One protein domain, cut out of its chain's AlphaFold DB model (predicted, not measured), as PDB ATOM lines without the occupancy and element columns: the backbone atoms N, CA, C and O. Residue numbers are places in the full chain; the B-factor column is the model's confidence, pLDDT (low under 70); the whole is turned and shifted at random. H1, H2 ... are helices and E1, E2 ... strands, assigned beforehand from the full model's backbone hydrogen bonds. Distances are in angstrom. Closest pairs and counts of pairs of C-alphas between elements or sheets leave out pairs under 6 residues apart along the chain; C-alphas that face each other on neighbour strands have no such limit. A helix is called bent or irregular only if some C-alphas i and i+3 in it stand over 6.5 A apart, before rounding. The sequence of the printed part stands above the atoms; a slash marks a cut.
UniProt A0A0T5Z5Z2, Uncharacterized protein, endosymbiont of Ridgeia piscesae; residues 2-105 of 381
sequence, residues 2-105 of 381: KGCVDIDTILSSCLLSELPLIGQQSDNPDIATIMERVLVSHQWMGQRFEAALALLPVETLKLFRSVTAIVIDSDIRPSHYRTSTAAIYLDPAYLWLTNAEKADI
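AT A GLANCE: This is residues 2 to 105 of the 381 residues of an uncharacterized protein of endosymbiont of Ridgeia piscesae (UniProt A0A0T5Z5Z2). A small twisted sheet of four short strands has one helix, H3, packed slantwise over one face, while a long stretch without named elements, residues 6 to 30, loops past the end of the sheet where E1, E2 and E4 begin. The short H2 packs on H3, H4 is near H2, H1 grazes the sheet, and H5 lies off the other end of the strands. The printed part has 104 residues, with five named helices and four named strands in the order H1 H2 E1 H3 H4 E2 E3 E4 H5; the sheet runs E1 E2 E4 E3 and is mixed. The class is mixed, helices and strands, with under half of the residues in named elements; the whole is compact, with a radius of gyration of the C-alphas of 13.7 A and spans of 40 by 33 by 19 A.

IN THESE COORDINATES: Find C-alpha 2 at (103.959, -172.421, 264.904), where H1, residues 2 to 5, begins. H2 is residues 31 to 35, and E1 is residues 38 to 40. From C-alpha 43 at (103.153, -170.471, 279.881), H3 runs 15.8 A through residues 43 to 53. H4, residues 58 to 66, spans 16.0 A; it is neither bent nor irregular, but only just: C-alphas 63 and 66 are 6.5 A apart. E2 is residues 69 to 72, 9.9 A; E3 is residues 80 to 82; E4 is residues 87 to 90, 9.8 A. H5, residues 99 to 102, ends at C-alpha 102, (113.969, -165.634, 285.401).

HOW THE PARTS SIT: Start at the sheet, where E1 and E2 are parallel, with N 39 and O 70 2.8 A apart. E2 and E4 are parallel, with N 71 and O 88 at 2.8 A. The hairpin E3 and E4 is antiparallel, with N 89 and O 80 at 2.8 A. H3 is over E1 and E2 at a height over the sheet of 9.6 A, in two layers, a helix on one face of a sheet. E1, H3 H4, E2 form a strand-helix-strand unit, parallel neighbour strands joined through helices, with a left-handed crossover. H2 touches H3, the closest C-alphas being those of Ile 31 and Leu 53, 6.8 A apart. H1 only grazes the sheet. H5 is not on the sheet. Every O i to N i+4 pair is within hydrogen-bond range in H2 and H3; H4 has 0 of 5, but 5 of 6 O i to N i+3 pairs; H1 and H5 are too short for an O i to N i+4 pair.

THE WHOLE: Look for the two C-alphas farthest apart at Ser 17 and Asn 99, 40.4 A. The printed part has no cut, and the link from H1 to H2, 25 residues, is long. The mean pLDDT of the printed part is 97.1, and no printed residue is under 70.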
ATOM      1  N   LYS A   2     102.544-172.036 264.652       93.31
ATOM      2  CA  LYS A   2     103.959-172.421 264.904       93.31
ATOM      3  C   LYS A   2     104.777-172.680 263.626       93.31
ATOM      4  O   LYS A   2     105.781-172.020 263.422       93.31
ATOM      5  N   GLY A   3     104.295-173.540 262.724       94.50
ATOM      6  CA  GLY A   3     104.998-173.840 261.464       94.50
ATOM      7  C   GLY A   3     105.137-172.671 260.474       94.50
ATOM      8  O   GLY A   3     105.872-172.806 259.509       94.50
ATOM      9  N   CYS A   4     104.449-171.547 260.699       95.81
ATOM     10  CA  CYS A   4     104.564-170.336 259.882       95.81
ATOM     11  C   CYS A   4     105.530-169.300 260.459       95.81
ATOM     12  O   CYS A   4     105.984-168.431 259.723       95.81
ATOM     13  N   VAL A   5     105.794-169.354 261.767       94.94
ATOM     14  CA  VAL A   5     106.674-168.398 262.465       94.94
ATOM     15  C   VAL A   5     108.048-168.993 262.763       94.94
ATOM     16  O   VAL A   5     109.014-168.256 262.919       94.94
ATOM     17  N   ASP A   6     108.134-170.320 262.807       93.81
ATOM     18  CA  ASP A   6     109.357-171.098 262.978       93.81
ATOM     19  C   ASP A   6     109.842-171.562 261.596       93.81
ATOM     20  O   ASP A   6     109.576-172.687 261.164       93.81
ATOM     21  N   ILE A   7     110.424-170.626 260.839       92.50
ATOM     22  CA  ILE A   7     110.900-170.857 259.471       92.50
ATOM     23  C   ILE A   7     112.370-170.464 259.323       92.50
ATOM     24  O   ILE A   7     112.787-169.383 259.737       92.50
ATOM     25  N   ASP A   8     113.136-171.313 258.638       87.12
ATOM     26  CA  ASP A   8     114.568-171.086 258.398       87.12
ATOM     27  C   ASP A   8     114.850-170.274 257.126       87.12
ATOM     28  O   ASP A   8     115.948-169.752 256.936       87.12
ATOM     29  N   THR A   9     113.882-170.186 256.204       87.81
ATOM     30  CA  THR A   9     114.070-169.520 254.906       87.81
ATOM     31  C   THR A   9     112.828-168.752 254.472       87.81
ATOM     32  O   THR A   9     111.705-169.153 254.769       87.81
ATOM     33  N   ILE A  10     113.020-167.693 253.677       90.25
ATOM     34  CA  ILE A  10     111.918-166.914 253.083       90.25
ATOM     35  C   ILE A  10     110.995-167.758 252.189       90.25
ATOM     36  O   ILE A  10     109.818-167.442 252.063       90.25
ATOM     37  N   LEU A  11     111.504-168.847 251.599       90.56
ATOM     38  CA  LEU A  11     110.726-169.754 250.745       90.56
ATOM     39  C   LEU A  11     109.709-170.582 251.539       90.56
ATOM     40  O   LEU A  11     108.764-171.107 250.957       90.56
ATOM     41  N   SER A  12     109.902-170.688 252.854       94.12
ATOM     42  CA  SER A  12     108.987-171.361 253.776       94.12
ATOM     43  C   SER A  12     107.938-170.411 254.366       94.12
ATOM     44  O   SER A  12     107.161-170.829 255.218       94.12
ATOM     45  N   SER A  13     107.912-169.139 253.946       96.69
ATOM     46  CA  SER A  13     106.909-168.171 254.395       96.69
ATOM     47  C   SER A  13     105.504-168.663 254.039       96.69
ATOM     48  O   SER A  13     105.212-168.966 252.879       96.69
ATOM     49  N   CYS A  14     104.632-168.757 255.044       97.31
ATOM     50  CA  CYS A  14     103.246-169.166 254.838       97.31
ATOM     51  C   CYS A  14     102.501-168.186 253.929       97.31
ATOM     52  O   CYS A  14     102.850-167.008 253.827       97.31
ATOM     53  N   LEU A  15     101.423-168.666 253.307       98.00
ATOM     54  CA  LEU A  15     100.481-167.779 252.630       98.00
ATOM     55  C   LEU A  15      99.901-166.776 253.627       98.00
ATOM     56  O   LEU A  15      99.559-167.134 254.756       98.00
ATOM     57  N   LEU A  16      99.708-165.532 253.190       97.81
ATOM     58  CA  LEU A  16      99.065-164.519 254.021       97.81
ATOM     59  C   LEU A  16      97.618-164.917 254.375       97.81
ATOM     60  O   LEU A  16      97.125-164.581 255.439       97.81
ATOM     61  N   SER A  17      96.938-165.705 253.536       97.38
ATOM     62  CA  SER A  17      95.633-166.305 253.871       97.38
ATOM     63  C   SER A  17      95.690-167.383 254.958       97.38
ATOM     64  O   SER A  17      94.668-167.646 255.587       97.38
ATOM     65  N   GLU A  18      96.845-168.013 255.184       97.50
ATOM     66  CA  GLU A  18      97.029-169.011 256.242       97.50
ATOM     67  C   GLU A  18      97.320-168.351 257.594       97.50
ATOM     68  O   GLU A  18      96.773-168.765 258.617       97.50
ATOM     69  N   LEU A  19      98.150-167.304 257.597       97.31
ATOM     70  CA  LEU A  19      98.433-166.501 258.782       97.31
ATOM     71  C   LEU A  19      98.366-165.001 258.434       97.31
ATOM     72  O   LEU A  19      99.401-164.387 258.172       97.31
ATOM     73  N   PRO A  20      97.157-164.407 258.402       98.00
ATOM     74  CA  PRO A  20      96.973-163.009 258.014       98.00
ATOM     75  C   PRO A  20      97.510-162.057 259.075       98.00
ATOM     76  O   PRO A  20      97.582-162.411 260.253       98.00
ATOM     77  N   LEU A  21      97.803-160.812 258.695       98.62
ATOM     78  CA  LEU A  21      98.065-159.767 259.689       98.62
ATOM     79  C   LEU A  21      96.834-159.589 260.590       98.62
ATOM     80  O   LEU A  21      95.698-159.758 260.135       98.62
ATOM     81  N   ILE A  22      97.032-159.237 261.861       98.69
ATOM     82  CA  ILE A  22      95.925-158.953 262.792       98.69
ATOM     83  C   ILE A  22      94.990-157.892 262.194       98.69
ATOM     84  O   ILE A  22      93.773-158.063 262.211       98.69
ATOM     85  N   GLY A  23      95.550-156.856 261.563       97.94
ATOM     86  CA  GLY A  23      94.803-155.759 260.946       97.94
ATOM     87  C   GLY A  23      93.920-156.159 259.761       97.94
ATOM     88  O   GLY A  23      92.981-155.440 259.435       97.94
ATOM     89  N   GLN A  24      94.161-157.316 259.131       97.00
ATOM     90  CA  GLN A  24      93.269-157.844 258.087       97.00
ATOM     91  C   GLN A  24      92.000-158.483 258.668       97.00
ATOM     92  O   GLN A  24      91.047-158.734 257.932       97.00
ATOM     93  N   GLN A  25      91.987-158.759 259.974       95.88
ATOM     94  CA  GLN A  25      90.853-159.344 260.689       95.88
ATOM     95  C   GLN A  25      90.185-158.338 261.629       95.88
ATOM     96  O   GLN A  25      88.961-158.330 261.739       95.88
ATOM     97  N   SER A  26      90.970-157.477 262.279       96.31
ATOM     98  CA  SER A  26      90.477-156.420 263.156       96.31
ATOM     99  C   SER A  26      91.332-155.164 263.040       96.31
ATOM    100  O   SER A  26      92.516-155.168 263.367       96.31
ATOM    101  N   ASP A  27      90.706-154.057 262.640       93.62
ATOM    102  CA  ASP A  27      91.343-152.734 262.611       93.62
ATOM    103  C   ASP A  27      91.447-152.081 264.007       93.62
ATOM    104  O   ASP A  27      92.058-151.031 264.185       93.62
ATOM    105  N   ASN A  28      90.834-152.683 265.026       96.31
ATOM    106  CA  ASN A  28      90.925-152.232 266.414       96.31
ATOM    107  C   ASN A  28      91.047-153.482 267.299       96.31
ATOM    108  O   ASN A  28      90.063-153.874 267.930       96.31
ATOM    109  N   PRO A  29      92.199-154.180 267.265       97.94
ATOM    110  CA  PRO A  29      92.370-155.405 268.030       97.94
ATOM    111  C   PRO A  29      92.339-155.098 269.528       97.94
ATOM    112  O   PRO A  29      92.949-154.134 269.989       97.94
ATOM    113  N   ASP A  30      91.622-155.926 270.282       98.19
ATOM    114  CA  ASP A  30      91.695-155.941 271.739       98.19
ATOM    115  C   ASP A  30      92.776-156.926 272.215       98.19
ATOM    116  O   ASP A  30      93.409-157.628 271.421       98.19
ATOM    117  N   ILE A  31      92.995-156.987 273.531       98.75
ATOM    118  CA  ILE A  31      93.993-157.883 274.128       98.75
ATOM    119  C   ILE A  31      93.705-159.343 273.758       98.75
ATOM    120  O   ILE A  31      94.631-160.061 273.400       98.75
ATOM    121  N   ALA A  32      92.442-159.780 273.772       98.56
ATOM    122  CA  ALA A  32      92.084-161.154 273.417       98.56
ATOM    123  C   ALA A  32      92.482-161.488 271.967       98.56
ATOM    124  O   ALA A  32      93.129-162.506 271.729       98.56
ATOM    125  N   THR A  33      92.191-160.587 271.025       98.56
ATOM    126  CA  THR A  33      92.590-160.697 269.613       98.56
ATOM    127  C   THR A  33      94.111-160.795 269.459       98.56
ATOM    128  O   THR A  33      94.605-161.564 268.637       98.56
ATOM    129  N   ILE A  34      94.874-160.033 270.249       98.81
ATOM    130  CA  ILE A  34      96.343-160.092 270.245       98.81
ATOM    131  C   ILE A  34      96.825-161.427 270.822       98.81
ATOM    132  O   ILE A  34      97.672-162.086 270.221       98.81
ATOM    133  N   MET A  35      96.261-161.863 271.951       98.75
ATOM    134  CA  MET A  35      96.649-163.101 272.630       98.75
ATOM    135  C   MET A  35      96.361-164.359 271.800       98.75
ATOM    136  O   MET A  35      97.098-165.336 271.916       98.75
ATOM    137  N   GLU A  36      95.381-164.334 270.890       98.31
ATOM    138  CA  GLU A  36      95.169-165.403 269.897       98.31
ATOM    139  C   GLU A  36      96.372-165.605 268.954       98.31
ATOM    140  O   GLU A  36      96.508-166.663 268.332       98.31
ATOM    141  N   ARG A  37      97.256-164.607 268.849       98.50
ATOM    142  CA  ARG A  37      98.455-164.615 267.999       98.50
ATOM    143  C   ARG A  37      99.759-164.791 268.776       98.50
ATOM    144  O   ARG A  37     100.833-164.681 268.180       98.50
ATOM    145  N   VAL A  38      99.684-165.066 270.077       98.75
ATOM    146  CA  VAL A  38     100.855-165.237 270.940       98.75
ATOM    147  C   VAL A  38     101.272-166.709 270.986       98.75
ATOM    148  O   VAL A  38     100.486-167.593 271.330       98.75
ATOM    149  N   LEU A  39     102.534-166.977 270.658       98.50
ATOM    150  CA  LEU A  39     103.188-168.271 270.825       98.50
ATOM    151  C   LEU A  39     104.266-168.151 271.898       98.50
ATOM    152  O   LEU A  39     105.108-167.264 271.805       98.50
ATOM    153  N   VAL A  40     104.264-169.054 272.880       98.62
ATOM    154  CA  VAL A  40     105.249-169.032 273.970       98.62
ATOM    155  C   VAL A  40     105.924-170.375 274.186       98.62
ATOM    156  O   VAL A  40     105.271-171.412 274.027       98.62
ATOM    157  N   SER A  41     107.192-170.374 274.605       98.31
ATOM    158  CA  SER A  41     107.842-171.603 275.088       98.31
ATOM    159  C   SER A  41     107.484-171.944 276.528       98.31
ATOM    160  O   SER A  41     107.383-173.124 276.868       98.31
ATOM    161  N   HIS A  42     107.196-170.934 277.353       98.44
ATOM    162  CA  HIS A  42     106.757-171.114 278.735       98.44
ATOM    163  C   HIS A  42     105.445-170.372 278.988       98.44
ATOM    164  O   HIS A  42     105.276-169.219 278.600       98.44
ATOM    165  N   GLN A  43     104.500-171.020 279.677       98.44
ATOM    166  CA  GLN A  43     103.153-170.471 279.881       98.44
ATOM    167  C   GLN A  43     103.167-169.102 280.581       98.44
ATOM    168  O   GLN A  43     102.355-168.235 280.252       98.44
ATOM    169  N   TRP A  44     104.087-168.902 281.527       98.62
ATOM    170  CA  TRP A  44     104.194-167.651 282.273       98.62
ATOM    171  C   TRP A  44     104.493-166.463 281.352       98.62
ATOM    172  O   TRP A  44     103.968-165.384 281.593       98.62
ATOM    173  N   MET A  45     105.238-166.655 280.257       98.75
ATOM    174  CA  MET A  45     105.577-165.577 279.322       98.75
ATOM    175  C   MET A  45     104.313-164.951 278.730       98.75
ATOM    176  O   MET A  45     104.163-163.732 278.726       98.75
ATOM    177  N   GLY A  46     103.352-165.787 278.322       98.75
ATOM    178  CA  GLY A  46     102.071-165.327 277.784       98.75
ATOM    179  C   GLY A  46     101.209-164.653 278.851       98.75
ATOM    180  O   GLY A  46     100.608-163.618 278.588       98.75
ATOM    181  N   GLN A  47     101.210-165.187 280.076       98.75
ATOM    182  CA  GLN A  47     100.485-164.590 281.207       98.75
ATOM    183  C   GLN A  47     101.031-163.203 281.575       98.75
ATOM    184  O   GLN A  47     100.257-162.296 281.877       98.75
ATOM    185  N   ARG A  48     102.359-163.025 281.566       98.75
ATOM    186  CA  ARG A  48     103.002-161.731 281.837       98.75
ATOM    187  C   ARG A  48     102.781-160.748 280.706       98.75
ATOM    188  O   ARG A  48     102.482-159.593 280.987       98.75
ATOM    189  N   PHE A  49     102.857-161.213 279.464       98.81
ATOM    190  CA  PHE A  49     102.568-160.386 278.302       98.81
ATOM    191  C   PHE A  49     101.125-159.865 278.326       98.81
ATOM    192  O   PHE A  49     100.922-158.657 278.264       98.81
ATOM    193  N   GLU A  50     100.132-160.735 278.538       98.81
ATOM    194  CA  GLU A  50      98.721-160.342 278.665       98.81
ATOM    195  C   GLU A  50      98.503-159.328 279.799       98.81
ATOM    196  O   GLU A  50      97.853-158.298 279.610       98.81
ATOM    197  N   ALA A  51      99.085-159.592 280.974       98.62
ATOM    198  CA  ALA A  51      98.985-158.695 282.120       98.62
ATOM    199  C   ALA A  51      99.626-157.326 281.843       98.62
ATOM    200  O   ALA A  51      99.090-156.305 282.265       98.62
ATOM    201  N   ALA A  52     100.751-157.295 281.128       98.19
ATOM    202  CA  ALA A  52     101.430-156.058 280.779       98.19
ATOM    203  C   ALA A  52     100.676-155.266 279.699       98.19
ATOM    204  O   ALA A  52     100.561-154.051 279.833       98.19
ATOM    205  N   LEU A  53     100.081-155.931 278.696       98.50
ATOM    206  CA  LEU A  53      99.203-155.280 277.711       98.50
ATOM    207  C   LEU A  53      98.031-154.555 278.384       98.50
ATOM    208  O   LEU A  53      97.641-153.479 277.941       98.50
ATOM    209  N   ALA A  54      97.505-155.097 279.487       98.31
ATOM    210  CA  ALA A  54      96.442-154.458 280.263       98.31
ATOM    211  C   ALA A  54      96.879-153.171 280.995       98.31
ATOM    212  O   ALA A  54      96.021-152.444 281.496       98.31
ATOM    213  N   LEU A  55      98.185-152.882 281.069       96.94
ATOM    214  CA  LEU A  55      98.733-151.636 281.616       96.94
ATOM    215  C   LEU A  55      99.076-150.595 280.540       96.94
ATOM    216  O   LEU A  55      99.435-149.467 280.893       96.94
ATOM    217  N   LEU A  56      99.012-150.962 279.258       96.25
ATOM    218  CA  LEU A  56      99.303-150.049 278.157       96.25
ATOM    219  C   LEU A  56      98.072-149.198 277.808       96.25
ATOM    220  O   LEU A  56      96.936-149.644 277.998       96.25
ATOM    221  N   PRO A  57      98.267-147.985 277.261       96.44
ATOM    222  CA  PRO A  57      97.173-147.210 276.683       96.44
ATOM    223  C   PRO A  57      96.469-148.015 275.584       96.44
ATOM    224  O   PRO A  57      97.121-148.625 274.740       96.44
ATOM    225  N   VAL A  58      95.135-148.024 275.578       95.81
ATOM    226  CA  VAL A  58      94.341-148.890 274.686       95.81
ATOM    227  C   VAL A  58      94.605-148.613 273.202       95.81
ATOM    228  O   VAL A  58      94.523-149.506 272.360       95.81
ATOM    229  N   GLU A  59      94.967-147.377 272.872       96.19
ATOM    230  CA  GLU A  59      95.301-146.924 271.531       96.19
ATOM    231  C   GLU A  59      96.530-147.647 270.969       96.19
ATOM    232  O   GLU A  59      96.576-147.916 269.766       96.19
ATOM    233  N   THR A  60      97.496-148.027 271.815       97.56
ATOM    234  CA  THR A  60      98.731-148.701 271.379       97.56
ATOM    235  C   THR A  60      98.483-150.142 270.938       97.56
ATOM    236  O   THR A  60      99.268-150.683 270.164       97.56
ATOM    237  N   LEU A  61      97.344-150.750 271.299       98.44
ATOM    238  CA  LEU A  61      96.971-152.084 270.812       98.44
ATOM    239  C   LEU A  61      96.841-152.123 269.279       98.44
ATOM    240  O   LEU A  61      97.096-153.149 268.649       98.44
ATOM    241  N   LYS A  62      96.535-150.985 268.645       98.19
ATOM    242  CA  LYS A  62      96.491-150.860 267.182       98.19
ATOM    243  C   LYS A  62      97.838-151.093 266.501       98.19
ATOM    244  O   LYS A  62      97.846-151.366 265.299       98.19
ATOM    245  N   LEU A  63      98.953-150.999 267.221       98.50
ATOM    246  CA  LEU A  63     100.281-151.281 266.677       98.50
ATOM    247  C   LEU A  63     100.422-152.750 266.258       98.50
ATOM    248  O   LEU A  63     101.062-153.057 265.257       98.50
ATOM    249  N   PHE A  64      99.715-153.660 266.934       98.75
ATOM    250  CA  PHE A  64      99.722-155.083 266.599       98.75
ATOM    251  C   PHE A  64      99.032-155.408 265.267       98.75
ATOM    252  O   PHE A  64      99.179-156.514 264.757       98.75
ATOM    253  N   ARG A  65      98.309-154.465 264.646       98.50
ATOM    254  CA  ARG A  65      97.654-154.697 263.345       98.50
ATOM    255  C   ARG A  65      98.630-155.128 262.257       98.50
ATOM    256  O   ARG A  65      98.227-155.870 261.363       98.50
ATOM    257  N   SER A  66      99.879-154.682 262.346       98.50
ATOM    258  CA  SER A  66     100.919-154.929 261.350       98.50
ATOM    259  C   SER A  66     101.696-156.230 261.564       98.50
ATOM    260  O   SER A  66     102.618-156.496 260.798       98.50
ATOM    261  N   VAL A  67     101.326-157.068 262.545       98.75
ATOM    262  CA  VAL A  67     101.957-158.382 262.750       98.75
ATOM    263  C   VAL A  67     101.018-159.549 262.452       98.75
ATOM    264  O   VAL A  67      99.797-159.457 262.592       98.75
ATOM    265  N   THR A  68     101.592-160.683 262.058       98.69
ATOM    266  CA  THR A  68     100.917-161.984 261.975       98.69
ATOM    267  C   THR A  68     100.921-162.712 263.320       98.69
ATOM    268  O   THR A  68      99.966-163.424 263.641       98.69
ATOM    269  N   ALA A  69     101.990-162.557 264.103       98.69
ATOM    270  CA  ALA A  69     102.204-163.278 265.346       98.69
ATOM    271  C   ALA A  69     103.147-162.535 266.295       98.69
ATOM    272  O   ALA A  69     103.916-161.661 265.889       98.69
ATOM    273  N   ILE A  70     103.094-162.950 267.557       98.88
ATOM    274  CA  ILE A  70     103.998-162.546 268.625       98.88
ATOM    275  C   ILE A  70     104.608-163.830 269.182       98.88
ATOM    276  O   ILE A  70     103.887-164.694 269.679       98.88
ATOM    277  N   VAL A  71     105.921-163.987 269.075       98.81
ATOM    278  CA  VAL A  71     106.642-165.164 269.572       98.81
ATOM    279  C   VAL A  71     107.461-164.754 270.785       98.81
ATOM    280  O   VAL A  71     108.215-163.793 270.716       98.81
ATOM    281  N   ILE A  72     107.317-165.471 271.897       98.75
ATOM    282  CA  ILE A  72     108.066-165.221 273.131       98.75
ATOM    283  C   ILE A  72     108.738-166.526 273.544       98.75
ATOM    284  O   ILE A  72     108.065-167.492 273.905       98.75
ATOM    285  N   ASP A  73     110.060-166.571 273.473       97.94
ATOM    286  CA  ASP A  73     110.825-167.785 273.743       97.94
ATOM    287  C   ASP A  73     112.017-167.482 274.647       97.94
ATOM    288  O   ASP A  73     112.639-166.431 274.548       97.94
ATOM    289  N   SER A  74     112.338-168.426 275.527       97.25
ATOM    290  CA  SER A  74     113.465-168.416 276.458       97.25
ATOM    291  C   SER A  74     114.815-168.151 275.800       97.25
ATOM    292  O   SER A  74     115.719-167.684 276.487       97.25
ATOM    293  N   ASP A  75     114.973-168.457 274.513       95.44
ATOM    294  CA  ASP A  75     116.217-168.301 273.760       95.44
ATOM    295  C   ASP A  75     116.201-167.142 272.750       95.44
ATOM    296  O   ASP A  75     117.201-166.917 272.068       95.44
ATOM    297  N   ILE A  76     115.119-166.355 272.688       95.19
ATOM    298  CA  ILE A  76     115.099-165.119 271.904       95.19
ATOM    299  C   ILE A  76     115.842-164.036 272.680       95.19
ATOM    300  O   ILE A  76     115.372-163.547 273.703       95.19
ATOM    301  N   ARG A  77     117.002-163.636 272.162       91.75
ATOM    302  CA  ARG A  77     117.740-162.452 272.591       91.75
ATOM    303  C   ARG A  77     118.695-162.013 271.472       91.75
ATOM    304  O   ARG A  77     119.539-162.817 271.074       91.75
ATOM    305  N   PRO A  78     118.614-160.762 270.990       92.88
ATOM    306  CA  PRO A  78     117.633-159.737 271.353       92.88
ATOM    307  C   PRO A  78     116.237-159.994 270.753       92.88
ATOM    308  O   PRO A  78     116.049-160.852 269.878       92.88
ATOM    309  N   SER A  79     115.256-159.223 271.227       96.19
ATOM    310  CA  SER A  79     113.974-159.066 270.532       96.19
ATOM    311  C   SER A  79     114.188-158.519 269.117       96.19
ATOM    312  O   SER A  79     115.191-157.857 268.870       96.19
ATOM    313  N   HIS A  80     113.291-158.848 268.189       96.94
ATOM    314  CA  HIS A  80     113.354-158.358 266.811       96.94
ATOM    315  C   HIS A  80     112.051-158.605 266.035       96.94
ATOM    316  O   HIS A  80     111.311-159.563 266.287       96.94
ATOM    317  N   TYR A  81     111.826-157.816 264.990       98.00
ATOM    318  CA  TYR A  81     110.852-158.078 263.933       98.00
ATOM    319  C   TYR A  81     111.462-158.881 262.766       98.00
ATOM    320  O   TYR A  81     112.618-158.687 262.387       98.00
ATOM    321  N   ARG A  82     110.677-159.765 262.126       96.81
ATOM    322  CA  ARG A  82     111.071-160.442 260.871       96.81
ATOM    323  C   ARG A  82     110.076-160.200 259.747       96.81
ATOM    324  O   ARG A  82     108.924-160.614 259.824       96.81
ATOM    325  N   THR A  83     110.556-159.677 258.620       95.06
ATOM    326  CA  THR A  83     109.750-159.476 257.397       95.06
ATOM    327  C   THR A  83     109.260-160.778 256.758       95.06
ATOM    328  O   THR A  83     108.218-160.785 256.108       95.06
ATOM    329  N   SER A  84     109.984-161.890 256.927       95.38
ATOM    330  CA  SER A  84     109.630-163.188 256.330       95.38
ATOM    331  C   SER A  84     108.353-163.795 256.910       95.38
ATOM    332  O   SER A  84     107.644-164.526 256.216       95.38
ATOM    333  N   THR A  85     108.056-163.481 258.168       97.75
ATOM    334  CA  THR A  85     106.872-163.947 258.896       97.75
ATOM    335  C   THR A  85     105.936-162.800 259.257       97.75
ATOM    336  O   THR A  85     104.803-163.062 259.646       97.75
ATOM    337  N   ALA A  86     106.384-161.548 259.115       98.00
ATOM    338  CA  ALA A  86     105.763-160.354 259.678       98.00
ATOM    339  C   ALA A  86     105.370-160.551 261.150       98.00
ATOM    340  O   ALA A  86     104.271-160.201 261.567       98.00
ATOM    341  N   ALA A  87     106.255-161.168 261.932       98.56
ATOM    342  CA  ALA A  87     106.065-161.413 263.356       98.56
ATOM    343  C   ALA A  87     107.146-160.700 264.171       98.56
ATOM    344  O   ALA A  87     108.255-160.472 263.680       98.56
ATOM    345  N   ILE A  88     106.812-160.389 265.423       98.69
ATOM    346  CA  ILE A  88     107.781-159.945 266.425       98.69
ATOM    347  C   ILE A  88     108.179-161.125 267.311       98.69
ATOM    348  O   ILE A  88     107.350-161.973 267.655       98.69
ATOM    349  N   TYR A  89     109.452-161.165 267.668       98.56
ATOM    350  CA  TYR A  89     110.097-162.178 268.490       98.56
ATOM    351  C   TYR A  89     110.627-161.444 269.717       98.56
ATOM    352  O   TYR A  89     111.415-160.518 269.566       98.56
ATOM    353  N   LEU A  90     110.155-161.790 270.913       98.50
ATOM    354  CA  LEU A  90     110.397-161.018 272.131       98.50
ATOM    355  C   LEU A  90     111.292-161.774 273.112       98.50
ATOM    356  O   LEU A  90     111.005-162.923 273.453       98.50
ATOM    357  N   ASP A  91     112.317-161.083 273.614       97.19
ATOM    358  CA  ASP A  91     113.141-161.523 274.736       97.19
ATOM    359  C   ASP A  91     112.309-161.504 276.038       97.19
ATOM    360  O   ASP A  91     111.831-160.445 276.473       97.19
ATOM    361  N   PRO A  92     112.125-162.652 276.713       97.38
ATOM    362  CA  PRO A  92     111.352-162.740 277.946       97.38
ATOM    363  C   PRO A  92     112.037-162.067 279.148       97.38
ATOM    364  O   PRO A  92     111.418-161.942 280.213       97.38
ATOM    365  N   ALA A  93     113.270-161.563 279.003       95.94
ATOM    366  CA  ALA A  93     113.921-160.684 279.975       95.94
ATOM    367  C   ALA A  93     113.062-159.454 280.309       95.94
ATOM    368  O   ALA A  93     113.109-158.955 281.436       95.94
ATOM    369  N   TYR A  94     112.198-159.021 279.390       96.62
ATOM    370  CA  TYR A  94     111.250-157.925 279.597       96.62
ATOM    371  C   TYR A  94     109.964-158.334 280.341       96.62
ATOM    372  O   TYR A  94     109.124-157.479 280.595       96.62
ATOM    373  N   LEU A  95     109.790-159.613 280.710       98.25
ATOM    374  CA  LEU A  95     108.512-160.140 281.219       98.25
ATOM    375  C   LEU A  95     108.572-160.836 282.584       98.25
ATOM    376  O   LEU A  95     107.570-160.827 283.297       98.25
ATOM    377  N   TRP A  96     109.692-161.463 282.961       98.31
ATOM    378  CA  TRP A  96     109.779-162.209 284.230       98.31
ATOM    379  C   TRP A  96     109.452-161.334 285.449       98.31
ATOM    380  O   TRP A  96     109.840-160.175 285.508       98.31
ATOM    381  N   LEU A  97     108.779-161.869 286.455       98.50
ATOM    382  CA  LEU A  97     108.542-161.165 287.720       98.50
ATOM    383  C   LEU A  97     109.253-161.857 288.876       98.50
ATOM    384  O   LEU A  97     109.772-161.210 289.777       98.50
ATOM    385  N   THR A  98     109.330-163.180 288.821       98.50
ATOM    386  CA  THR A  98     109.912-163.999 289.884       98.50
ATOM    387  C   THR A  98     111.258-164.579 289.482       98.50
ATOM    388  O   THR A  98     111.553-164.770 288.299       98.50
ATOM    389  N   ASN A  99     112.059-164.956 290.477       98.12
ATOM    390  CA  ASN A  99     113.316-165.662 290.227       98.12
ATOM    391  C   ASN A  99     113.114-167.018 289.524       98.12
ATOM    392  O   ASN A  99     114.004-167.469 288.809       98.12
ATOM    393  N   ALA A 100     111.956-167.662 289.709       98.12
ATOM    394  CA  ALA A 100     111.627-168.913 289.026       98.12
ATOM    395  C   ALA A 100     111.422-168.702 287.519       98.12
ATOM    396  O   ALA A 100     111.986-169.442 286.728       98.12
ATOM    397  N   GLU A 101     110.682-167.663 287.125       98.31
ATOM    398  CA  GLU A 101     110.502-167.297 285.711       98.31
ATOM    399  C   GLU A 101     111.830-166.851 285.082       98.31
ATOM    400  O   GLU A 101     112.163-167.243 283.968       98.31
ATOM    401  N   LYS A 102     112.634-166.081 285.825       97.19
ATOM    402  CA  LYS A 102     113.969-165.634 285.401       97.19
ATOM    403  C   LYS A 102     114.925-166.794 285.107       97.19
ATOM    404  O   LYS A 102     115.781-166.671 284.236       97.19
ATOM    405  N   ALA A 103     114.789-167.910 285.824       96.94
ATOM    406  CA  ALA A 103     115.639-169.087 285.654       96.94
ATOM    407  C   ALA A 103     115.423-169.816 284.316       96.94
ATOM    408  O   ALA A 103     116.327-170.533 283.887       96.94
ATOM    409  N   ASP A 104     114.277-169.616 283.656       97.00
ATOM    410  CA  ASP A 104     113.977-170.216 282.350       97.00
ATOM    411  C   ASP A 104     114.666-169.476 281.185       97.00
ATOM    412  O   ASP A 104     114.706-169.985 280.067       97.00
ATOM    413  N   ILE A 105     115.190-168.267 281.414       96.94
ATOM    414  CA  ILE A 105     115.662-167.361 280.359       96.94
ATOM    415  C   ILE A 105     117.131-167.631 280.016       96.94
ATOM    416  O   ILE A 105     117.984-167.757 280.901       96.94
TER     417      ILE A 105